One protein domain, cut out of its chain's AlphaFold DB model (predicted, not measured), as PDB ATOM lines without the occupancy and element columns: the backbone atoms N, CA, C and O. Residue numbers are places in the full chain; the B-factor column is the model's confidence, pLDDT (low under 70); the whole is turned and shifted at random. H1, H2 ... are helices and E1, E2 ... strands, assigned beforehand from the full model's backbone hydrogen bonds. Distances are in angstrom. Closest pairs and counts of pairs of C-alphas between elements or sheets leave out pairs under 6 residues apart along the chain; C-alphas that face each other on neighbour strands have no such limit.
ATOM      1  N   ASN A 688     125.014 148.302 154.076       93.44
ATOM      2  CA  ASN A 688     124.633 148.809 152.755       93.44
ATOM      3  C   ASN A 688     124.375 147.688 151.739       93.44
ATOM      4  O   ASN A 688     123.519 147.832 150.876       93.44
ATOM      5  N   GLU A 689     125.099 146.570 151.824       95.38
ATOM      6  CA  GLU A 689     124.906 145.418 150.936       95.38
ATOM      7  C   GLU A 689     123.560 144.736 151.242       95.38
ATOM      8  O   GLU A 689     122.814 144.398 150.327       95.38
ATOM      9  N   THR A 690     123.190 144.618 152.521       96.12
ATOM     10  CA  THR A 690     121.867 144.144 152.961       96.12
ATOM     11  C   THR A 690     120.745 145.047 152.445       96.12
ATOM     12  O   THR A 690     119.738 144.552 151.939       96.12
ATOM     13  N   ALA A 691     120.915 146.369 152.525       96.44
ATOM     14  CA  ALA A 691     119.953 147.318 151.970       96.44
ATOM     15  C   ALA A 691     119.889 147.248 150.431       96.44
ATOM     16  O   ALA A 691     118.803 147.309 149.861       96.44
ATOM     17  N   GLU A 692     121.020 147.041 149.744       96.06
ATOM     18  CA  GLU A 692     121.069 146.782 148.294       96.06
ATOM     19  C   GLU A 692     120.262 145.529 147.925       96.06
ATOM     20  O   GLU A 692     119.448 145.587 147.005       96.06
ATOM     21  N   HIS A 693     120.398 144.429 148.676       97.19
ATOM     22  CA  HIS A 693     119.558 143.239 148.496       97.19
ATOM     23  C   HIS A 693     118.066 143.562 148.639       97.19
ATOM     24  O   HIS A 693     117.278 143.158 147.781       97.19
ATOM     25  N   CYS A 694     117.681 144.339 149.659       97.31
ATOM     26  CA  CYS A 694     116.294 144.777 149.839       97.31
ATOM     27  C   CYS A 694     115.801 145.591 148.633       97.31
ATOM     28  O   CYS A 694     114.712 145.335 148.127       97.31
ATOM     29  N   GLN A 695     116.602 146.530 148.122       97.19
ATOM     30  CA  GLN A 695     116.218 147.339 146.962       97.19
ATOM     31  C   GLN A 695     116.119 146.515 145.669       97.19
ATOM     32  O   GLN A 695     115.154 146.696 144.927       97.19
ATOM     33  N   HIS A 696     117.018 145.549 145.435       97.31
ATOM     34  CA  HIS A 696     116.912 144.622 144.299       97.31
ATOM     35  C   HIS A 696     115.599 143.827 144.330       97.31
ATOM     36  O   HIS A 696     114.945 143.666 143.303       97.31
ATOM     37  N   LEU A 697     115.188 143.354 145.510       97.19
ATOM     38  CA  LEU A 697     113.926 142.624 145.692       97.19
ATOM     39  C   LEU A 697     112.698 143.521 145.489       97.19
ATOM     40  O   LEU A 697     111.642 143.029 145.103       97.19
ATOM     41  N   ARG A 698     112.847 144.834 145.704       96.06
ATOM     42  CA  ARG A 698     111.828 145.865 145.447       96.06
ATOM     43  C   ARG A 698     111.841 146.386 144.003       96.06
ATOM     44  O   ARG A 698     111.078 147.298 143.690       96.06
ATOM     45  N   GLY A 699     112.683 145.822 143.132       95.31
ATOM     46  CA  GLY A 699     112.754 146.172 141.711       95.31
ATOM     47  C   GLY A 699     113.648 147.371 141.382       95.31
ATOM     48  O   GLY A 699     113.449 147.995 140.342       95.31
ATOM     49  N   HIS A 700     114.612 147.706 142.246       95.38
ATOM     50  CA  HIS A 700     115.513 148.855 142.076       95.38
ATOM     51  C   HIS A 700     116.982 148.451 142.075       95.38
ATOM     52  O   HIS A 700     117.366 147.506 142.756       95.38
ATOM     53  N   ASN A 701     117.819 149.232 141.389       93.44
ATOM     54  CA  ASN A 701     119.272 149.055 141.357       93.44
ATOM     55  C   ASN A 701     119.985 150.308 141.904       93.44
ATOM     56  O   ASN A 701     120.326 151.220 141.141       93.44
ATOM     57  N   PRO A 702     120.159 150.416 143.232       94.25
ATOM     58  CA  PRO A 702     120.850 151.549 143.823       94.25
ATOM     59  C   PRO A 702     122.376 151.420 143.650       94.25
ATOM     60  O   PRO A 702     122.916 150.314 143.628       94.25
ATOM     61  N   PRO A 703     123.123 152.537 143.642       93.75
ATOM     62  CA  PRO A 703     124.580 152.491 143.561       93.75
ATOM     63  C   PRO A 703     125.193 151.795 144.783       93.75
ATOM     64  O   PRO A 703     124.642 151.858 145.884       93.75
ATOM     65  N   GLY A 704     126.361 151.173 144.598       90.69
ATOM     66  CA  GLY A 704     127.096 150.504 145.672       90.69
ATOM     67  C   GLY A 704     127.725 151.466 146.687       90.69
ATOM     68  O   GLY A 704     128.228 152.533 146.325       90.69
ATOM     69  N   GLY A 705     127.758 151.052 147.956       91.25
ATOM     70  CA  GLY A 705     128.336 151.833 149.058       91.25
ATOM     71  C   GLY A 705     127.393 152.915 149.597       91.25
ATOM     72  O   GLY A 705     126.345 153.182 149.024       91.25
ATOM     73  N   LEU A 706     127.766 153.555 150.710       93.94
ATOM     74  CA  LEU A 706     126.887 154.489 151.435       93.94
ATOM     75  C   LEU A 706     126.894 155.912 150.856       93.94
ATOM     76  O   LEU A 706     125.867 156.581 150.791       93.94
ATOM     77  N   THR A 707     128.061 156.377 150.408       94.81
ATOM     78  CA  THR A 707     128.262 157.752 149.913       94.81
ATOM     79  C   THR A 707     127.313 158.176 148.785       94.81
ATOM     80  O   THR A 707     126.794 159.291 148.853       94.81
ATOM     81  N   PRO A 708     127.062 157.359 147.739       95.38
ATOM     82  CA  PRO A 708     126.207 157.786 146.634       95.38
ATOM     83  C   PRO A 708     124.697 157.702 146.932       95.38
ATOM     84  O   PRO A 708     123.917 158.283 146.178       95.38
ATOM     85  N   LYS A 709     124.266 157.024 148.011       95.50
ATOM     86  CA  LYS A 709     122.844 156.734 148.284       95.50
ATOM     87  C   LYS A 709     121.993 157.987 148.460       95.50
ATOM     88  O   LYS A 709     120.921 158.086 147.875       95.50
ATOM     89  N   SER A 710     122.471 158.969 149.224       94.94
ATOM     90  CA  SER A 710     121.712 160.203 149.480       94.94
ATOM     91  C   SER A 710     121.382 160.960 148.190       94.94
ATOM     92  O   SER A 710     120.249 161.390 147.986       94.94
ATOM     93  N   LYS A 711     122.352 161.063 147.272       95.06
ATOM     94  CA  LYS A 711     122.155 161.684 145.953       95.06
ATOM     95  C   LYS A 711     121.245 160.860 145.047       95.06
ATOM     96  O   LYS A 711     120.532 161.448 144.244       95.06
ATOM     97  N   TRP A 712     121.261 159.534 145.173       96.56
ATOM     98  CA  TRP A 712     120.363 158.654 144.425       96.56
ATOM     99  C   TRP A 712     118.894 158.899 144.800       96.56
ATOM    100  O   TRP A 712     118.085 159.187 143.920       96.56
ATOM    101  N   TYR A 713     118.574 158.922 146.099       97.38
ATOM    102  CA  TYR A 713     117.223 159.247 146.578       97.38
ATOM    103  C   TYR A 713     116.785 160.663 146.185       97.38
ATOM    104  O   TYR A 713     115.699 160.840 145.637       97.38
ATOM    105  N   LEU A 714     117.652 161.666 146.381       96.00
ATOM    106  CA  LEU A 714     117.394 163.047 145.947       96.00
ATOM    107  C   LEU A 714     117.160 163.157 144.432       96.00
ATOM    108  O   LEU A 714     116.336 163.957 143.990       96.00
ATOM    109  N   GLY A 715     117.881 162.363 143.635       96.38
ATOM    110  CA  GLY A 715     117.732 162.304 142.183       96.38
ATOM    111  C   GLY A 715     116.328 161.870 141.770       96.38
ATOM    112  O   GLY A 715     115.668 162.591 141.022       96.38
ATOM    113  N   HIS A 716     115.842 160.752 142.315       96.38
ATOM    114  CA  HIS A 716     114.485 160.253 142.055       96.38
ATOM    115  C   HIS A 716     113.402 161.186 142.602       96.38
ATOM    116  O   HIS A 716     112.399 161.462 141.939       96.38
ATOM    117  N   GLU A 717     113.628 161.749 143.787       96.38
ATOM    118  CA  GLU A 717     112.742 162.739 144.388       96.38
ATOM    119  C   GLU A 717     112.593 164.010 143.514       96.38
ATOM    120  O   GLU A 717     111.518 164.631 143.466       96.38
ATOM    121  N   GLY A 718     113.672 164.433 142.847       93.69
ATOM    122  CA  GLY A 718     113.682 165.576 141.936       93.69
ATOM    123  C   GLY A 718     113.086 165.258 140.563       93.69
ATOM    124  O   GLY A 718     112.306 166.055 140.040       93.69
ATOM    125  N   ALA A 719     113.427 164.095 140.001       93.44
ATOM    126  CA  ALA A 719     113.001 163.666 138.670       93.44
ATOM    127  C   ALA A 719     111.517 163.277 138.600       93.44
ATOM    128  O   ALA A 719     110.893 163.474 137.558       93.44
ATOM    129  N   ARG A 720     110.942 162.765 139.701       86.31
ATOM    130  CA  ARG A 720     109.563 162.234 139.756       86.31
ATOM    131  C   ARG A 720     109.312 161.135 138.713       86.31
ATOM    132  O   ARG A 720     108.214 161.028 138.168       86.31
ATOM    133  N   ASP A 721     110.339 160.341 138.442       88.44
ATOM    134  CA  ASP A 721     110.367 159.282 137.434       88.44
ATOM    135  C   ASP A 721     109.719 157.973 137.909       88.44
ATOM    136  O   ASP A 721     109.246 157.194 137.084       88.44
ATOM    137  N   ILE A 722     109.628 157.758 139.225       90.31
ATOM    138  CA  ILE A 722     108.992 156.575 139.821       90.31
ATOM    139  C   ILE A 722     107.557 156.915 140.291       90.31
ATOM    140  O   ILE A 722     107.367 157.841 141.097       90.31
ATOM    141  N   PRO A 723     106.518 156.210 139.795       88.00
ATOM    142  CA  PRO A 723     105.141 156.365 140.264       88.00
ATOM    143  C   PRO A 723     104.917 155.677 141.622       88.00
ATOM    144  O   PRO A 723     105.570 154.689 141.931       88.00
ATOM    145  N   GLY A 724     103.973 156.182 142.420       89.88
ATOM    146  CA  GLY A 724     103.593 155.606 143.718       89.88
ATOM    147  C   GLY A 724     103.280 156.677 144.763       89.88
ATOM    148  O   GLY A 724     103.661 157.834 144.584       89.88
ATOM    149  N   GLU A 725     102.580 156.289 145.828       90.00
ATOM    150  CA  GLU A 725     102.320 157.135 146.996       90.00
ATOM    151  C   GLU A 725     102.786 156.408 148.277       90.00
ATOM    152  O   GLU A 725     102.378 155.263 148.484       90.00
ATOM    153  N   PRO A 726     103.632 157.037 149.121       93.19
ATOM    154  CA  PRO A 726     104.220 158.365 148.926       93.19
ATOM    155  C   PRO A 726     105.193 158.397 147.736       93.19
ATOM    156  O   PRO A 726     105.761 157.380 147.351       93.19
ATOM    157  N   ARG A 727     105.393 159.566 147.123       95.00
ATOM    158  CA  ARG A 727     106.409 159.759 146.067       95.00
ATOM    159  C   ARG A 727     107.832 159.557 146.607       95.00
ATOM    160  O   ARG A 727     108.022 159.663 147.817       95.00
ATOM    161  N   PRO A 728     108.847 159.325 145.745       97.06
ATOM    162  CA  PRO A 728     110.235 159.291 146.195       97.06
ATOM    163  C   PRO A 728     110.611 160.528 147.019       97.06
ATOM    164  O   PRO A 728     110.273 161.650 146.626       97.06
ATOM    165  N   TYR A 729     111.325 160.331 148.127       97.44
ATOM    166  CA  TYR A 729     111.756 161.414 149.014       97.44
ATOM    167  C   TYR A 729     113.128 161.157 149.641       97.44
ATOM    168  O   TYR A 729     113.554 160.011 149.798       97.44
ATOM    169  N   TYR A 730     113.803 162.238 150.040       97.88
ATOM    170  CA  TYR A 730     114.967 162.211 150.922       97.88
ATOM    171  C   TYR A 730     114.856 163.306 151.990       97.88
ATOM    172  O   TYR A 730     114.925 164.504 151.696       97.88
ATOM    173  N   THR A 731     114.695 162.904 153.250       97.62
ATOM    174  CA  THR A 731     114.365 163.818 154.351       97.62
ATOM    175  C   THR A 731     115.188 163.564 155.615       97.62
ATOM    176  O   THR A 731     115.768 162.494 155.808       97.62
ATOM    177  N   ARG A 732     115.239 164.569 156.497       96.81
ATOM    178  CA  ARG A 732     115.611 164.387 157.905       96.81
ATOM    179  C   ARG A 732     114.307 164.056 158.634       96.81
ATOM    180  O   ARG A 732     113.433 164.920 158.629       96.81
ATOM    181  N   PRO A 733     114.151 162.860 159.225       97.06
ATOM    182  CA  PRO A 733     112.892 162.494 159.854       97.06
ATOM    183  C   PRO A 733     112.588 163.406 161.044       97.06
ATOM    184  O   PRO A 733     113.471 163.740 161.836       97.06
ATOM    185  N   THR A 734     111.322 163.791 161.154       96.25
ATOM    186  CA  THR A 734     110.754 164.633 162.216       96.25
ATOM    187  C   THR A 734     109.593 163.950 162.931       96.25
ATOM    188  O   THR A 734     109.256 164.324 164.053       96.25
ATOM    189  N   SER A 735     109.003 162.929 162.309       96.62
ATOM    190  CA  SER A 735     107.889 162.159 162.855       96.62
ATOM    191  C   SER A 735     107.927 160.707 162.368       96.62
ATOM    192  O   SER A 735     108.798 160.322 161.589       96.62
ATOM    193  N   GLN A 736     106.971 159.898 162.825       96.62
ATOM    194  CA  GLN A 736     106.780 158.525 162.349       96.62
ATOM    195  C   GLN A 736     106.460 158.434 160.846       96.62
ATOM    196  O   GLN A 736     106.826 157.450 160.210       96.62
ATOM    197  N   ASP A 737     105.835 159.463 160.265       96.38
ATOM    198  CA  ASP A 737     105.365 159.444 158.872       96.38
ATOM    199  C   ASP A 737     106.528 159.460 157.861       96.38
ATOM    200  O   ASP A 737     106.367 159.068 156.705       96.38
ATOM    201  N   ASP A 738     107.724 159.854 158.311       97.12
ATOM    202  CA  ASP A 738     108.954 159.872 157.515       97.12
ATOM    203  C   ASP A 738     109.596 158.479 157.354       97.12
ATOM    204  O   ASP A 738     110.617 158.354 156.682       97.12
ATOM    205  N   PHE A 739     109.040 157.429 157.973       97.88
ATOM    206  CA  PHE A 739     109.571 156.060 157.952       97.88
ATOM    207  C   PHE A 739     108.638 155.119 157.186       97.88
ATOM    208  O   PHE A 739     107.996 154.230 157.745       97.88
ATOM    209  N   THR A 740     108.561 155.301 155.870       97.31
ATOM    210  CA  THR A 740     107.784 154.400 155.008       97.31
ATOM    211  C   THR A 740     108.442 153.019 154.919       97.31
ATOM    212  O   THR A 740     109.659 152.920 154.767       97.31
ATOM    213  N   MET A 741     107.650 151.943 154.947       97.38
ATOM    214  CA  MET A 741     108.134 150.571 154.736       97.38
ATOM    215  C   MET A 741     108.976 150.456 153.452       97.38
ATOM    216  O   MET A 741     108.552 150.864 152.370       97.38
ATOM    217  N   GLY A 742     110.175 149.887 153.570       97.19
ATOM    218  CA  GLY A 742     111.155 149.771 152.489       97.19
ATOM    219  C   GLY A 742     112.060 150.997 152.293       97.19
ATOM    220  O   GLY A 742     112.930 150.964 151.421       97.19
ATOM    221  N   ALA A 743     111.888 152.071 153.072       98.12
ATOM    222  CA  ALA A 743     112.806 153.209 153.060       98.12
ATOM    223  C   ALA A 743     114.171 152.833 153.657       98.12
ATOM    224  O   ALA A 743     114.243 152.059 154.612       98.12
ATOM    225  N   SER A 744     115.253 153.411 153.133       98.19
ATOM    226  CA  SER A 744     116.580 153.329 153.746       98.19
ATOM    227  C   SER A 744     116.750 154.427 154.792       98.19
ATOM    228  O   SER A 744     116.595 155.609 154.482       98.19
ATOM    229  N   ILE A 745     117.173 154.060 155.996       98.06
ATOM    230  CA  ILE A 745     117.682 154.985 157.009       98.06
ATOM    231  C   ILE A 745     119.208 155.003 156.915       98.06
ATOM    232  O   ILE A 745     119.840 153.952 156.940       98.06
ATOM    233  N   LEU A 746     119.805 156.187 156.812       97.06
ATOM    234  CA  LEU A 746     121.244 156.409 156.677       97.06
ATOM    235  C   LEU A 746     121.755 157.208 157.880       97.06
ATOM    236  O   LEU A 746     121.294 158.328 158.097       97.06
ATOM    237  N   TRP A 747     122.722 156.679 158.635       95.31
ATOM    238  CA  TRP A 747     123.276 157.349 159.826       95.31
ATOM    239  C   TRP A 747     124.637 157.977 159.587       95.31
ATOM    240  O   TRP A 747     125.493 157.398 158.914       95.31
ATOM    241  N   LEU A 748     124.857 159.124 160.222       93.56
ATOM    242  CA  LEU A 748     126.110 159.867 160.208       93.56
ATOM    243  C   LEU A 748     126.833 159.781 161.545       93.56
ATOM    244  O   LEU A 748     126.203 159.802 162.593       93.56
ATOM    245  N   ARG A 749     128.166 159.790 161.501       93.50
ATOM    246  CA  ARG A 749     129.011 159.985 162.686       93.50
ATOM    247  C   ARG A 749     130.310 160.683 162.307       93.50
ATOM    248  O   ARG A 749     130.818 160.508 161.196       93.50
ATOM    249  N   PHE A 750     130.862 161.444 163.246       93.19
ATOM    250  CA  PHE A 750     132.232 161.939 163.154       93.19
ATOM    251  C   PHE A 750     133.222 160.883 163.655       93.19
ATOM    252  O   PHE A 750     133.024 160.305 164.720       93.19
ATOM    253  N   VAL A 751     134.297 160.644 162.905       92.19
ATOM    254  CA  VAL A 751     135.357 159.683 163.254       92.19
ATOM    255  C   VAL A 751     136.735 160.333 163.224       92.19
ATOM    256  O   VAL A 751     136.973 161.235 162.427       92.19
ATOM    257  N   ASP A 752     137.650 159.876 164.080       91.56
ATOM    258  CA  ASP A 752     138.999 160.453 164.216       91.56
ATOM    259  C   ASP A 752     139.961 160.077 163.072       91.56
ATOM    260  O   ASP A 752     141.042 160.654 162.951       91.56
ATOM    261  N   THR A 753     139.585 159.122 162.218       89.69
ATOM    262  CA  THR A 753     140.384 158.676 161.069       89.69
ATOM    263  C   THR A 753     139.678 158.972 159.753       89.69
ATOM    264  O   THR A 753     138.453 158.886 159.662       89.69
ATOM    265  N   GLU A 754     140.454 159.308 158.720       91.50
ATOM    266  CA  GLU A 754     139.911 159.478 157.373       91.50
ATOM    267  C   GLU A 754     139.249 158.163 156.918       91.50
ATOM    268  O   GLU A 754     139.904 157.115 156.894       91.50
ATOM    269  N   PRO A 755     137.943 158.180 156.610       90.06
ATOM    270  CA  PRO A 755     137.220 156.975 156.257       90.06
ATOM    271  C   PRO A 755     137.426 156.630 154.783       90.06
ATOM    272  O   PRO A 755     137.873 157.444 153.978       90.06
ATOM    273  N   ASN A 756     137.059 155.407 154.405       88.62
ATOM    274  CA  ASN A 756     137.091 155.007 153.004       88.62
ATOM    275  C   ASN A 756     136.190 155.938 152.161       88.62
ATOM    276  O   ASN A 756     135.110 156.323 152.611       88.62
ATOM    277  N   ALA A 757     136.593 156.243 150.923       88.81
ATOM    278  CA  ALA A 757     135.828 157.048 149.968       88.81
ATOM    279  C   ALA A 757     134.356 156.616 149.807       88.81
ATOM    280  O   ALA A 757     133.503 157.464 149.569       88.81
ATOM    281  N   TRP A 758     134.041 155.327 149.982       87.31
ATOM    282  CA  TRP A 758     132.668 154.802 149.930       87.31
ATOM    283  C   TRP A 758     131.809 155.154 151.154       87.31
ATOM    284  O   TRP A 758     130.586 155.004 151.109       87.31
ATOM    285  N   GLN A 759     132.414 155.662 152.228       90.94
ATOM    286  CA  GLN A 759     131.760 156.036 153.487       90.94
ATOM    287  C   GLN A 759     131.768 157.548 153.749       90.94
ATOM    288  O   GLN A 759     131.012 158.002 154.603       90.94
ATOM    289  N   ILE A 760     132.592 158.332 153.046       92.75
ATOM    290  CA  ILE A 760     132.683 159.786 153.247       92.75
ATOM    291  C   ILE A 760     131.318 160.443 153.014       92.75
ATOM    292  O   ILE A 760     130.715 160.332 151.947       92.75
ATOM    293  N   ALA A 761     130.838 161.190 154.006       92.88
ATOM    294  CA  ALA A 761     129.605 161.942 153.860       92.88
ATOM    295  C   ALA A 761     129.868 163.196 153.019       92.88
ATOM    296  O   ALA A 761     130.465 164.167 153.492       92.88
ATOM    297  N   LYS A 762     129.429 163.164 151.758       91.75
ATOM    298  CA  LYS A 762     129.458 164.336 150.881       91.75
ATOM    299  C   LYS A 762     128.322 165.287 151.209       91.75
ATOM    300  O   LYS A 762     127.220 164.836 151.516       91.75
ATOM    301  N   ASN A 763     128.581 166.585 151.096       89.12
ATOM    302  CA  ASN A 763     127.588 167.610 151.385       89.12
ATOM    303  C   ASN A 763     126.310 167.407 150.544       89.12
ATOM    304  O   ASN A 763     126.354 167.381 149.311       89.12
ATOM    305  N   VAL A 764     125.179 167.248 151.230       91.31
ATOM    306  CA  VAL A 764     123.831 167.143 150.662       91.31
ATOM    307  C   VAL A 764     122.853 167.890 151.564       91.31
ATOM    308  O   VAL A 764     123.066 167.997 152.774       91.31
ATOM    309  N   VAL A 765     121.788 168.417 150.964       93.19
ATOM    310  CA  VAL A 765     120.742 169.182 151.649       93.19
ATOM    311  C   VAL A 765     119.391 168.630 151.204       93.19
ATOM    312  O   VAL A 765     119.184 168.401 150.013       93.19
ATOM    313  N   ARG A 809     131.231 160.750 158.243       94.56
ATOM    314  CA  ARG A 809     130.936 159.593 157.392       94.56
ATOM    315  C   ARG A 809     129.533 159.071 157.605       94.56
ATOM    316  O   ARG A 809     128.984 159.189 158.698       94.56
ATOM    317  N   TRP A 810     129.027 158.392 156.587       95.06
ATOM    318  CA  TRP A 810     127.955 157.426 156.748       95.06
ATOM    319  C   TRP A 810     128.502 156.201 157.491       95.06
ATOM    320  O   TRP A 810     129.555 155.651 157.136       95.06
ATOM    321  N   ILE A 811     127.830 155.794 158.562       93.06
ATOM    322  CA  ILE A 811     128.249 154.643 159.372       93.06
ATOM    323  C   ILE A 811     127.412 153.401 159.120       93.06
ATOM    324  O   ILE A 811     127.936 152.303 159.286       93.06
ATOM    325  N   HIS A 812     126.149 153.574 158.731       94.06
ATOM    326  CA  HIS A 812     125.178 152.492 158.716       94.06
ATOM    327  C   HIS A 812     124.015 152.782 157.765       94.06
ATOM    328  O   HIS A 812     123.685 153.951 157.538       94.06
ATOM    329  N   GLU A 813     123.408 151.716 157.246       95.69
ATOM    330  CA  GLU A 813     122.168 151.742 156.467       95.69
ATOM    331  C   GLU A 813     121.233 150.622 156.942       95.69
ATOM    332  O   GLU A 813     121.672 149.490 157.144       95.69
ATOM    333  N   ALA A 814     119.952 150.939 157.096       96.94
ATOM    334  CA  ALA A 814     118.910 150.002 157.506       96.94
ATOM    335  C   ALA A 814     117.676 150.170 156.629       96.94
ATOM    336  O   ALA A 814     117.394 151.282 156.191       96.94
ATOM    337  N   THR A 815     116.912 149.100 156.425       98.44
ATOM    338  CA  THR A 815     115.638 149.171 155.699       98.44
ATOM    339  C   THR A 815     114.480 149.186 156.690       98.44
ATOM    340  O   THR A 815     114.396 148.308 157.543       98.44
ATOM    341  N   VAL A 816     113.581 150.163 156.593       98.50
ATOM    342  CA  VAL A 816     112.379 150.245 157.435       98.50
ATOM    343  C   VAL A 816     111.447 149.074 157.133       98.50
ATOM    344  O   VAL A 816     111.137 148.810 155.971       98.50
ATOM    345  N   ILE A 817     110.968 148.404 158.176       98.06
ATOM    346  CA  ILE A 817     109.894 147.412 158.091       98.06
ATOM    347  C   ILE A 817     108.565 148.097 158.398       98.06
ATOM    348  O   ILE A 817     107.726 148.214 157.516       98.06
ATOM    349  N   GLU A 818     108.400 148.606 159.617       96.75
ATOM    350  CA  GLU A 818     107.223 149.374 160.026       96.75
ATOM    351  C   GLU A 818     107.543 150.280 161.221       96.75
ATOM    352  O   GLU A 818     108.503 150.037 161.958       96.75
ATOM    353  N   VAL A 819     106.731 151.322 161.417       97.69
ATOM    354  CA  VAL A 819     106.646 152.041 162.694       97.69
ATOM    355  C   VAL A 819     105.405 151.546 163.414       97.69
ATOM    356  O   VAL A 819     104.315 151.543 162.845       97.69
ATOM    357  N   CYS A 820     105.572 151.113 164.656       96.69
ATOM    358  CA  CYS A 820     104.541 150.418 165.408       96.69
ATOM    359  C   CYS A 820     104.516 150.866 166.869       96.69
ATOM    360  O   CYS A 820     105.524 151.285 167.438       96.69
ATOM    361  N   GLU A 821     103.361 150.711 167.503       96.81
ATOM    362  CA  GLU A 821     103.210 150.910 168.938       96.81
ATOM    363  C   GLU A 821     103.329 149.563 169.656       96.81
ATOM    364  O   GLU A 821     102.638 148.608 169.299       96.81
ATOM    365  N   THR A 822     104.165 149.490 170.687       96.94
ATOM    366  CA  THR A 822     104.231 148.357 171.615       96.94
ATOM    367  C   THR A 822     103.886 148.822 173.026       96.94
ATOM    368  O   THR A 822     103.773 150.019 173.304       96.94
ATOM    369  N   ALA A 823     103.784 147.873 173.957       95.31
ATOM    370  CA  ALA A 823     103.631 148.176 175.375       95.31
ATOM    371  C   ALA A 823     104.748 149.113 175.888       95.31
ATOM    372  O   ALA A 823     104.533 149.900 176.810       95.31
ATOM    373  N   GLU A 824     105.939 149.086 175.285       92.50
ATOM    374  CA  GLU A 824     107.077 149.923 175.673       92.50
ATOM    375  C   GLU A 824     107.042 151.339 175.082       92.50
ATOM    376  O   GLU A 824     107.599 152.254 175.693       92.50
ATOM    377  N   GLY A 825     106.329 151.550 173.973       95.38
ATOM    378  CA  GLY A 825     106.155 152.847 173.322       95.38
ATOM    379  C   GLY A 825     106.142 152.749 171.796       95.38
ATOM    380  O   GLY A 825     105.925 151.686 171.225       95.38
ATOM    381  N   GLN A 826     106.373 153.879 171.125       97.56
ATOM    382  CA  GLN A 826     106.522 153.925 169.667       97.56
ATOM    383  C   GLN A 826     107.902 153.405 169.256       97.56
ATOM    384  O   GLN A 826     108.929 153.930 169.704       97.56
ATOM    385  N   MET A 827     107.921 152.407 168.379       97.69
ATOM    386  CA  MET A 827     109.107 151.689 167.922       97.69
ATOM    387  C   MET A 827     109.208 151.751 166.399       97.69
ATOM    388  O   MET A 827     108.198 151.770 165.700       97.69
ATOM    389  N   VAL A 828     110.432 151.747 165.879       97.81
ATOM    390  CA  VAL A 828     110.713 151.528 164.457       97.81
ATOM    391  C   VAL A 828     111.372 150.165 164.329       97.81
ATOM    392  O   VAL A 828     112.428 149.924 164.927       97.81
ATOM    393  N   LEU A 829     110.745 149.282 163.555       97.94
ATOM    394  CA  LEU A 829     111.329 148.013 163.152       97.94
ATOM    395  C   LEU A 829     112.150 148.201 161.879       97.94
ATOM    396  O   LEU A 829     111.680 148.771 160.891       97.94
ATOM    397  N   THR A 830     113.372 147.684 161.890       97.88
ATOM    398  CA  THR A 830     114.314 147.756 160.771       97.88
ATOM    399  C   THR A 830     114.854 146.376 160.428       97.88
ATOM    400  O   THR A 830     115.069 145.541 161.301       97.88
ATOM    401  N   TYR A 831     115.099 146.135 159.141       97.69
ATOM    402  CA  TYR A 831     115.929 145.031 158.678       97.69
ATOM    403  C   TYR A 831     117.328 145.561 158.369       97.69
ATOM    404  O   TYR A 831     117.509 146.414 157.493       97.69
ATOM    405  N   GLU A 832     118.320 145.089 159.112       94.31
ATOM    406  CA  GLU A 832     119.673 145.637 159.076       94.31
ATOM    407  C   GLU A 832     120.716 144.627 159.563       94.31
ATOM    408  O   GLU A 832     120.445 143.436 159.741       94.31
ATOM    409  N   THR A 833     121.946 145.099 159.739       90.50
ATOM    410  CA  THR A 833     123.009 144.358 160.417       90.50
ATOM    411  C   THR A 833     123.229 144.929 161.811       90.50
ATOM    412  O   THR A 833     122.971 146.112 162.027       90.50
ATOM    413  N   ALA A 834     123.759 144.113 162.726       78.00
ATOM    414  CA  ALA A 834     124.229 144.574 164.031       78.00
ATOM    415  C   ALA A 834     125.106 145.833 163.898       78.00
ATOM    416  O   ALA A 834     125.827 146.005 162.904       78.00
ATOM    417  N   LEU A 835     125.002 146.729 164.880       65.50
ATOM    418  CA  LEU A 835     125.695 148.009 164.853       65.50
ATOM    419  C   LEU A 835     127.210 147.808 165.024       65.50
ATOM    420  O   LEU A 835     127.646 146.820 165.607       65.50
ATOM    421  N   PRO A 836     128.045 148.762 164.570       49.31
ATOM    422  CA  PRO A 836     129.503 148.655 164.685       49.31
ATOM    423  C   PRO A 836     130.036 148.496 166.117       49.31
ATOM    424  O   PRO A 836     131.170 148.045 166.284       49.31
ATOM    425  N   ASP A 837     129.239 148.911 167.106       51.38
ATOM    426  CA  ASP A 837     129.562 148.883 168.533       51.38
ATOM    427  C   ASP A 837     129.091 147.569 169.214       51.38
ATOM    428  O   ASP A 837     129.419 147.338 170.377       51.38
ATOM    429  N   ASP A 838     128.364 146.698 168.496       54.84
ATOM    430  CA  ASP A 838     127.955 145.374 168.981       54.84
ATOM    431  C   ASP A 838     129.144 144.394 168.962       54.84
ATOM    432  O   ASP A 838     130.097 144.541 168.187       54.84
ATOM    433  N   ASP A 839     129.110 143.368 169.820       48.47
ATOM    434  CA  ASP A 839     130.162 142.349 169.861       48.47
ATOM    435  C   ASP A 839     130.331 141.709 168.471       48.47
ATOM    436  O   ASP A 839     129.405 141.133 167.889       48.47
ATOM    437  N   ARG A 840     131.549 141.800 167.919       50.34
ATOM    438  CA  ARG A 840     131.894 141.224 166.612       50.34
ATOM    439  C   ARG A 840     131.638 139.717 166.564       50.34
ATOM    440  O   ARG A 840     131.394 139.199 165.478       50.34
ATOM    441  N   GLY A 841     131.680 139.031 167.711       48.56
ATOM    442  CA  GLY A 841     131.359 137.609 167.834       48.56
ATOM    443  C   GLY A 841     129.874 137.272 167.649       48.56
ATOM    444  O   GLY A 841     129.559 136.136 167.303       48.56
ATOM    445  N   THR A 842     128.967 138.242 167.821       58.59
ATOM    446  CA  THR A 842     127.501 138.061 167.728       58.59
ATOM    447  C   THR A 842     126.839 138.944 166.657       58.59
ATOM    448  O   THR A 842     125.630 138.857 166.416       58.59
ATOM    449  N   SER A 843     127.636 139.754 165.953       76.44
ATOM    450  CA  SER A 843     127.182 140.641 164.882       76.44
ATOM    451  C   SER A 843     126.568 139.862 163.712       76.44
ATOM    452  O   SER A 843     127.238 139.081 163.028       76.44
ATOM    453  N   SER A 844     125.280 140.091 163.455       88.38
ATOM    454  CA  SER A 844     124.495 139.346 162.464       88.38
ATOM    455  C   SER A 844     123.456 140.214 161.750       88.38
ATOM    456  O   SER A 844     123.196 141.349 162.148       88.38
ATOM    457  N   ILE A 845     122.893 139.682 160.668       94.75
ATOM    458  CA  ILE A 845     121.823 140.291 159.873       94.75
ATOM    459  C   ILE A 845     120.464 139.840 160.414       94.75
ATOM    460  O   ILE A 845     120.288 138.666 160.733       94.75
ATOM    461  N   GLY A 846     119.490 140.738 160.508       95.75
ATOM    462  CA  GLY A 846     118.140 140.379 160.926       95.75
ATOM    463  C   GLY A 846     117.254 141.590 161.163       95.75
ATOM    464  O   GLY A 846     117.541 142.691 160.696       95.75
ATOM    465  N   ILE A 847     116.176 141.362 161.906       95.88
ATOM    466  CA  ILE A 847     115.297 142.425 162.374       95.88
ATOM    467  C   ILE A 847     115.819 143.030 163.677       95.88
ATOM    468  O   ILE A 847     116.382 142.332 164.525       95.88
ATOM    469  N   PHE A 848     115.616 144.331 163.829       94.94
ATOM    470  CA  PHE A 848     115.950 145.093 165.019       94.94
ATOM    471  C   PHE A 848     114.791 146.030 165.356       94.94
ATOM    472  O   PHE A 848     114.049 146.467 164.477       94.94
ATOM    473  N   SER A 849     114.639 146.323 166.645       94.38
ATOM    474  CA  SER A 849     113.622 147.228 167.171       94.38
ATOM    475  C   SER A 849     114.307 148.327 167.969       94.38
ATOM    476  O   SER A 849     115.147 148.047 168.830       94.38
ATOM    477  N   LYS A 850     113.991 149.588 167.668       94.94
ATOM    478  CA  LYS A 850     114.493 150.741 168.426       94.94
ATOM    479  C   LYS A 850     113.370 151.754 168.660       94.94
ATOM    480  O   LYS A 850     112.522 151.925 167.787       94.94
ATOM    481  N   PRO A 851     113.369 152.473 169.795       96.75
ATOM    482  CA  PRO A 851     112.379 153.516 170.042       96.75
ATOM    483  C   PRO A 851     112.430 154.630 168.994       96.75
ATOM    484  O   PRO A 851     113.515 155.086 168.629       96.75
ATOM    485  N   LEU A 852     111.272 155.142 168.571       97.50
ATOM    486  CA  LEU A 852     111.163 156.197 167.555       97.50
ATOM    487  C   LEU A 852     112.013 157.434 167.890       97.50
ATOM    488  O   LEU A 852     112.692 157.976 167.018       97.50
ATOM    489  N   TYR A 853     112.050 157.845 169.164       95.25
ATOM    490  CA  TYR A 853     112.821 159.018 169.597       95.25
ATOM    491  C   TYR A 853     114.318 158.913 169.263       95.25
ATOM    492  O   TYR A 853     114.975 159.935 169.072       95.25
ATOM    493  N   TRP A 854     114.858 157.691 169.172       93.25
ATOM    494  CA  TRP A 854     116.264 157.450 168.856       93.25
ATOM    495  C   TRP A 854     116.614 157.871 167.422       93.25
ATOM    496  O   TRP A 854     117.723 158.331 167.169       93.25
ATOM    497  N   PHE A 855     115.660 157.783 166.491       95.00
ATOM    498  CA  PHE A 855     115.847 158.200 165.099       95.00
ATOM    499  C   PHE A 855     115.612 159.705 164.901       95.00
ATOM    500  O   PHE A 855     116.150 160.311 163.972       95.00
ATOM    501  N   LEU A 856     114.828 160.328 165.785       95.44
ATOM    502  CA  LEU A 856     114.487 161.753 165.715       95.44
ATOM    503  C   LEU A 856     115.546 162.663 166.358       95.44
ATOM    504  O   LEU A 856     115.585 163.857 166.076       95.44
ATOM    505  N   THR A 857     116.428 162.118 167.199       91.62
ATOM    506  CA  THR A 857     117.525 162.872 167.824       91.62
ATOM    507  C   THR A 857     118.791 162.876 166.963       91.62
ATOM    508  O   THR A 857     119.039 161.952 166.190       91.62
ATOM    509  N   ASP A 858     119.609 163.919 167.095       90.62
ATOM    510  CA  ASP A 858     120.960 163.980 166.518       90.62
ATOM    511  C   ASP A 858     122.037 163.440 167.472       90.62
ATOM    512  O   ASP A 858     123.203 163.334 167.089       90.62
ATOM    513  N   GLY A 859     121.664 163.120 168.716       87.75
ATOM    514  CA  GLY A 859     122.613 162.878 169.800       87.75
ATOM    515  C   GLY A 859     123.267 164.170 170.305       87.75
ATOM    516  O   GLY A 859     122.871 165.284 169.955       87.75
ATOM    517  N   LYS A 860     124.274 164.031 171.172       86.94
ATOM    518  CA  LYS A 860     125.114 165.160 171.605       86.94
ATOM    519  C   LYS A 860     126.145 165.490 170.527       86.94
ATOM    520  O   LYS A 860     126.452 164.653 169.691       86.94
ATOM    521  N   GLU A 861     126.755 166.675 170.586       83.62
ATOM    522  CA  GLU A 861     127.770 167.099 169.605       83.62
ATOM    523  C   GLU A 861     128.926 166.085 169.473       83.62
ATOM    524  O   GLU A 861     129.337 165.755 168.362       83.62
ATOM    525  N   ASP A 862     129.412 165.519 170.582       84.00
ATOM    526  CA  ASP A 862     130.458 164.480 170.571       84.00
ATOM    527  C   ASP A 862     129.926 163.078 170.206       84.00
ATOM    528  O   ASP A 862     130.679 162.259 169.687       84.00
ATOM    529  N   GLU A 863     128.627 162.831 170.385       84.69
ATOM    530  CA  GLU A 863     127.924 161.569 170.088       84.69
ATOM    531  C   GLU A 863     127.040 161.702 168.834       84.69
ATOM    532  O   GLU A 863     125.974 161.093 168.743       84.69
ATOM    533  N   TYR A 864     127.456 162.549 167.887       90.12
ATOM    534  CA  TYR A 864     126.650 162.912 166.725       90.12
ATOM    535  C   TYR A 864     126.223 161.668 165.937       90.12
ATOM    536  O   TYR A 864     127.078 160.933 165.438       90.12
ATOM    537  N   ASN A 865     124.911 161.455 165.838       90.75
ATOM    538  CA  ASN A 865     124.284 160.268 165.257       90.75
ATOM    539  C   ASN A 865     123.035 160.613 164.425       90.75
ATOM    540  O   ASN A 865     122.040 159.887 164.434       90.75
ATOM    541  N   ARG A 866     123.060 161.753 163.724       93.81
ATOM    542  CA  ARG A 866     121.952 162.188 162.861       93.81
ATOM    543  C   ARG A 866     121.661 161.137 161.788       93.81
ATOM    544  O   ARG A 866     122.588 160.656 161.133       93.81
ATOM    545  N   CYS A 867     120.382 160.848 161.547       95.62
ATOM    546  CA  CYS A 867     119.963 159.994 160.440       95.62
ATOM    547  C   CYS A 867     119.162 160.747 159.372       95.62
ATOM    548  O   CYS A 867     118.568 161.789 159.638       95.62
ATOM    549  N   PHE A 868     119.143 160.208 158.159       97.94
ATOM    550  CA  PHE A 868     118.313 160.661 157.044       97.94
ATOM    551  C   PHE A 868     117.544 159.472 156.487       97.94
ATOM    552  O   PHE A 868     118.061 158.357 156.505       97.94
ATOM    553  N   VAL A 869     116.342 159.709 155.972       98.38
ATOM    554  CA  VAL A 869     115.514 158.666 155.363       98.38
ATOM    555  C   VAL A 869     115.363 158.943 153.877       98.38
ATOM    556  O   VAL A 869     114.998 160.048 153.478       98.38
ATOM    557  N   GLY A 870     115.682 157.940 153.064       98.06
ATOM    558  CA  GLY A 870     115.472 157.937 151.624       98.06
ATOM    559  C   GLY A 870     114.488 156.848 151.229       98.06
ATOM    560  O   GLY A 870     114.645 155.697 151.633       98.06
ATOM    561  N   TYR A 871     113.489 157.189 150.424       98.00
ATOM    562  CA  TYR A 871     112.470 156.253 149.967       98.00
ATOM    563  C   TYR A 871     112.251 156.362 148.463       98.00
ATOM    564  O   TYR A 871     112.248 157.450 147.889       98.00
ATOM    565  N   VAL A 872     112.012 155.207 147.849       97.19
ATOM    566  CA  VAL A 872     111.430 155.064 146.512       97.19
ATOM    567  C   VAL A 872     110.278 154.053 146.604       97.19
ATOM    568  O   VAL A 872     110.451 153.049 147.307       97.19
ATOM    569  N   PRO A 873     109.124 154.274 145.940       96.25
ATOM    570  CA  PRO A 873     108.045 153.283 145.827       96.25
ATOM    571  C   PRO A 873     108.522 151.964 145.233       96.25
ATOM    572  O   PRO A 873     109.544 151.947 144.555       96.25
ATOM    573  N   GLU A 874     107.802 150.861 145.450       93.75
ATOM    574  CA  GLU A 874     108.142 149.587 144.799       93.75
ATOM    575  C   GLU A 874     108.125 149.713 143.268       93.75
ATOM    576  O   GLU A 874     107.238 150.339 142.685       93.75
ATOM    577  N   GLY A 875     109.152 149.151 142.628       92.38
ATOM    578  CA  GLY A 875     109.297 149.109 141.179       92.38
ATOM    579  C   GLY A 875     108.660 147.858 140.577       92.38
ATOM    580  O   GLY A 875     107.701 147.291 141.099       92.38
ATOM    581  N   GLN A 876     109.217 147.391 139.461       91.19
ATOM    582  CA  GLN A 876     108.808 146.115 138.881       91.19
ATOM    583  C   GLN A 876     109.414 144.962 139.691       91.19
ATOM    584  O   GLN A 876     110.614 144.704 139.610       91.19
ATOM    585  N   LEU A 877     108.578 144.256 140.456       91.06
ATOM    586  CA  LEU A 877     109.031 143.127 141.267       91.06
ATOM    587  C   LEU A 877     109.477 141.943 140.384       91.06
ATOM    588  O   LEU A 877     108.751 141.558 139.457       91.06
ATOM    589  N   PRO A 878     110.628 141.308 140.680       91.38
ATOM    590  CA  PRO A 878     111.120 140.138 139.954       91.38
ATOM    591  C   PRO A 878     110.406 138.856 140.426       91.38
ATOM    592  O   PRO A 878     111.023 137.961 141.006       91.38
ATOM    593  N   PHE A 879     109.089 138.769 140.197       91.50
ATOM    594  CA  PHE A 879     108.225 137.708 140.736       91.50
ATOM    595  C   PHE A 879     108.720 136.290 140.445       91.50
ATOM    596  O   PHE A 879     108.712 135.470 141.352       91.50
ATOM    597  N   GLU A 880     109.170 135.998 139.222       90.88
ATOM    598  CA  GLU A 880     109.653 134.658 138.848       90.88
ATOM    599  C   GLU A 880     110.863 134.231 139.695       90.88
ATOM    600  O   GLU A 880     110.914 133.118 140.221       90.88
ATOM    601  N   ASN A 881     111.813 135.147 139.893       92.62
ATOM    602  CA  ASN A 881     113.005 134.883 140.689       92.62
ATOM    603  C   ASN A 881     112.660 134.743 142.178       92.62
ATOM    604  O   ASN A 881     113.146 133.822 142.832       92.62
ATOM    605  N   ILE A 882     111.790 135.616 142.700       93.88
ATOM    606  CA  ILE A 882     111.338 135.560 144.097       93.88
ATOM    607  C   ILE A 882     110.530 134.282 144.357       93.88
ATOM    608  O   ILE A 882     110.757 133.647 145.380       93.88
ATOM    609  N   ALA A 883     109.653 133.861 143.437       93.44
ATOM    610  CA  ALA A 883     108.854 132.636 143.557       93.44
ATOM    611  C   ALA A 883     109.734 131.403 143.768       93.44
ATOM    612  O   ALA A 883     109.485 130.594 144.652       93.44
ATOM    613  N   ARG A 884     110.824 131.301 143.001       92.31
ATOM    614  CA  ARG A 884     111.793 130.208 143.134       92.31
ATOM    615  C   ARG A 884     112.497 130.199 144.494       92.31
ATOM    616  O   ARG A 884     112.855 129.131 144.985       92.31
ATOM    617  N   MET A 885     112.739 131.374 145.066       95.12
ATOM    618  CA  MET A 885     113.435 131.520 146.345       95.12
ATOM    619  C   MET A 885     112.489 131.346 147.540       95.12
ATOM    620  O   MET A 885     112.890 130.763 148.540       95.12
ATOM    621  N   LEU A 886     111.225 131.753 147.396       95.88
ATOM    622  CA  LEU A 886     110.133 131.565 148.357       95.88
ATOM    623  C   LEU A 886     109.282 130.317 148.069       95.88
ATOM    624  O   LEU A 886     108.095 130.270 148.385       95.88
ATOM    625  N   ASP A 887     109.902 129.288 147.498       95.06
ATOM    626  CA  ASP A 887     109.297 127.970 147.336       95.06
ATOM    627  C   ASP A 887     109.174 127.304 148.716       95.06
ATOM    628  O   ASP A 887     110.148 126.804 149.291       95.06
ATOM    629  N   TRP A 888     107.965 127.348 149.281       94.81
ATOM    630  CA  TRP A 888     107.698 126.909 150.649       94.81
ATOM    631  C   TRP A 888     107.921 125.409 150.867       94.81
ATOM    632  O   TRP A 888     108.313 125.022 151.970       94.81
ATOM    633  N   GLU A 889     107.748 124.574 149.837       94.50
ATOM    634  CA  GLU A 889     108.048 123.140 149.926       94.50
ATOM    635  C   GLU A 889     109.555 122.908 150.045       94.50
ATOM    636  O   GLU A 889     110.002 122.115 150.880       94.50
ATOM    637  N   LYS A 890     110.362 123.658 149.282       95.06
ATOM    638  CA  LYS A 890     111.827 123.624 149.411       95.06
ATOM    639  C   LYS A 890     112.314 124.226 150.719       95.06
ATOM    640  O   LYS A 890     113.295 123.724 151.269       95.06
ATOM    641  N   ILE A 891     111.674 125.289 151.210       96.00
ATOM    642  CA  ILE A 891     112.053 125.962 152.459       96.00
ATOM    643  C   ILE A 891     111.779 125.055 153.660       96.00
ATOM    644  O   ILE A 891     112.701 124.811 154.435       96.00
ATOM    645  N   LEU A 892     110.551 124.550 153.805       95.12
ATOM    646  CA  LEU A 892     110.124 123.774 154.976       95.12
ATOM    647  C   LEU A 892     110.389 122.268 154.841       95.12
ATOM    648  O   LEU A 892     110.223 121.532 155.809       95.12
ATOM    649  N   GLN A 893     110.819 121.808 153.661       92.81
ATOM    650  CA  GLN A 893     111.113 120.401 153.361       92.81
ATOM    651  C   GLN A 893     109.928 119.461 153.645       92.81
ATOM    652  O   GLN A 893     110.108 118.292 153.994       92.81
TER     653      GLN A 893
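Overview. This is residues 688 to 765 and 809 to 893 of the 913 residues of an uncharacterized protein of Chloroflexi bacterium (UniProt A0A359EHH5). One strongly twisted sheet of six strands makes the core, with H1 and H2 covering parts of one face, and the tail of the printed part, residues 883 to 893 with the end of H4 and all of H5, sticks out from the body. The long strands E3 and E4 bend on their way through the sheet, and the short helix H3 sits beside the strands. The printed part has 163 residues, with five named helices and six named strands in the order H1, H2, E1, E2, E3, E4, E5, H3, E6, H4, H5 along the chain, and the sheet, in the order E1, E6, E2, E3, E4, E5, is antiparallel throughout. The class is mixed, helices and strands; the whole is compact, with a radius of gyration of the C-alphas of 16.5 A and spans of 51 by 41 by 35 A.

Along the chain. Begin in the sheet with E3, residues 809 to 822, from C-alpha 809 at (130.936, 159.593, 157.392) over 32.3 A; it bends by 72 degrees at residue 817. E4, residues 825 to 833, spans 22.9 A and bends by 53 degrees at residue 830. The other strands of the sheet are E5, residues 845 to 851, E2, residues 744 to 751 and 22.0 A long, E6, residues 867 to 871, and E1, residues 729 to 731. Find C-alpha 688 at (124.633, 148.809, 152.755), where H1, residues 688 to 697, begins its 14.2 A; H2, residues 709 to 719, is 15.4 A long. H3 holds residues 852 to 856, H4 residues 879 to 885, and H5 residues 888 to 892, with C-alpha 892 at (110.124, 123.774, 154.976).

Arrangement. E3, E4 and E5 form a meander, each strand the antiparallel neighbour of the one before, in two hairpins. Look at N 817 and O 829, 2.8 A, for E3 and E4, and N 830 and O 848, 2.9 A, for E4 and E5. The pairing of E3 is staggered: residues 809 to 815 pair with E2, as at N 745 and O 814, 2.8 A, and residues 815 to 822 with E4. E6 is the antiparallel neighbour of E2, with N 746 and O 868 within hydrogen-bond range at 2.8 A, and of E1, with N 731 and O 869 within hydrogen-bond range at 2.9 A. H1 and H2 are on the same face, which gives two layers, helices on one face of a sheet. H1, at a height of 9.1 A, lies over E3, only just not over E4, on which 2 of its C-alphas fall; its closest C-alphas to E3 are those of Asn 688 and Glu 813, 5.3 A apart. H2, at 8.4 A, lies over E1 and E6, slantwise to E1 at 52 degrees on the local plane; the C-alphas of Glu 717 and Tyr 729 are its closest to E1, 4.9 A apart. H3 stands at the sheet's level, with a height of 1.4 A. H4 is close to H1 but not clearly touching, the C-alphas of Leu 697 and Ile 882 being 7.7 A apart; H4 and H5 are only just apart, closest 8.4 A. In H1, H2, H3, H4 and H5 every O i to N i+4 pair is within hydrogen-bond range.

Size, cuts and confidence. The C-alphas of Glu 861 and Gln 893, the two farthest apart, are 52.2 A from each other. Residues 766 to 808 are not printed, and C-alphas 765 and 809 stand 15.1 A apart across the cut. The links H1 to H2, E1 to E2 and E4 to E5 are long. Confidence is low, under 70, at residues 835 to 842; the mean pLDDT of the printed part is 92.1.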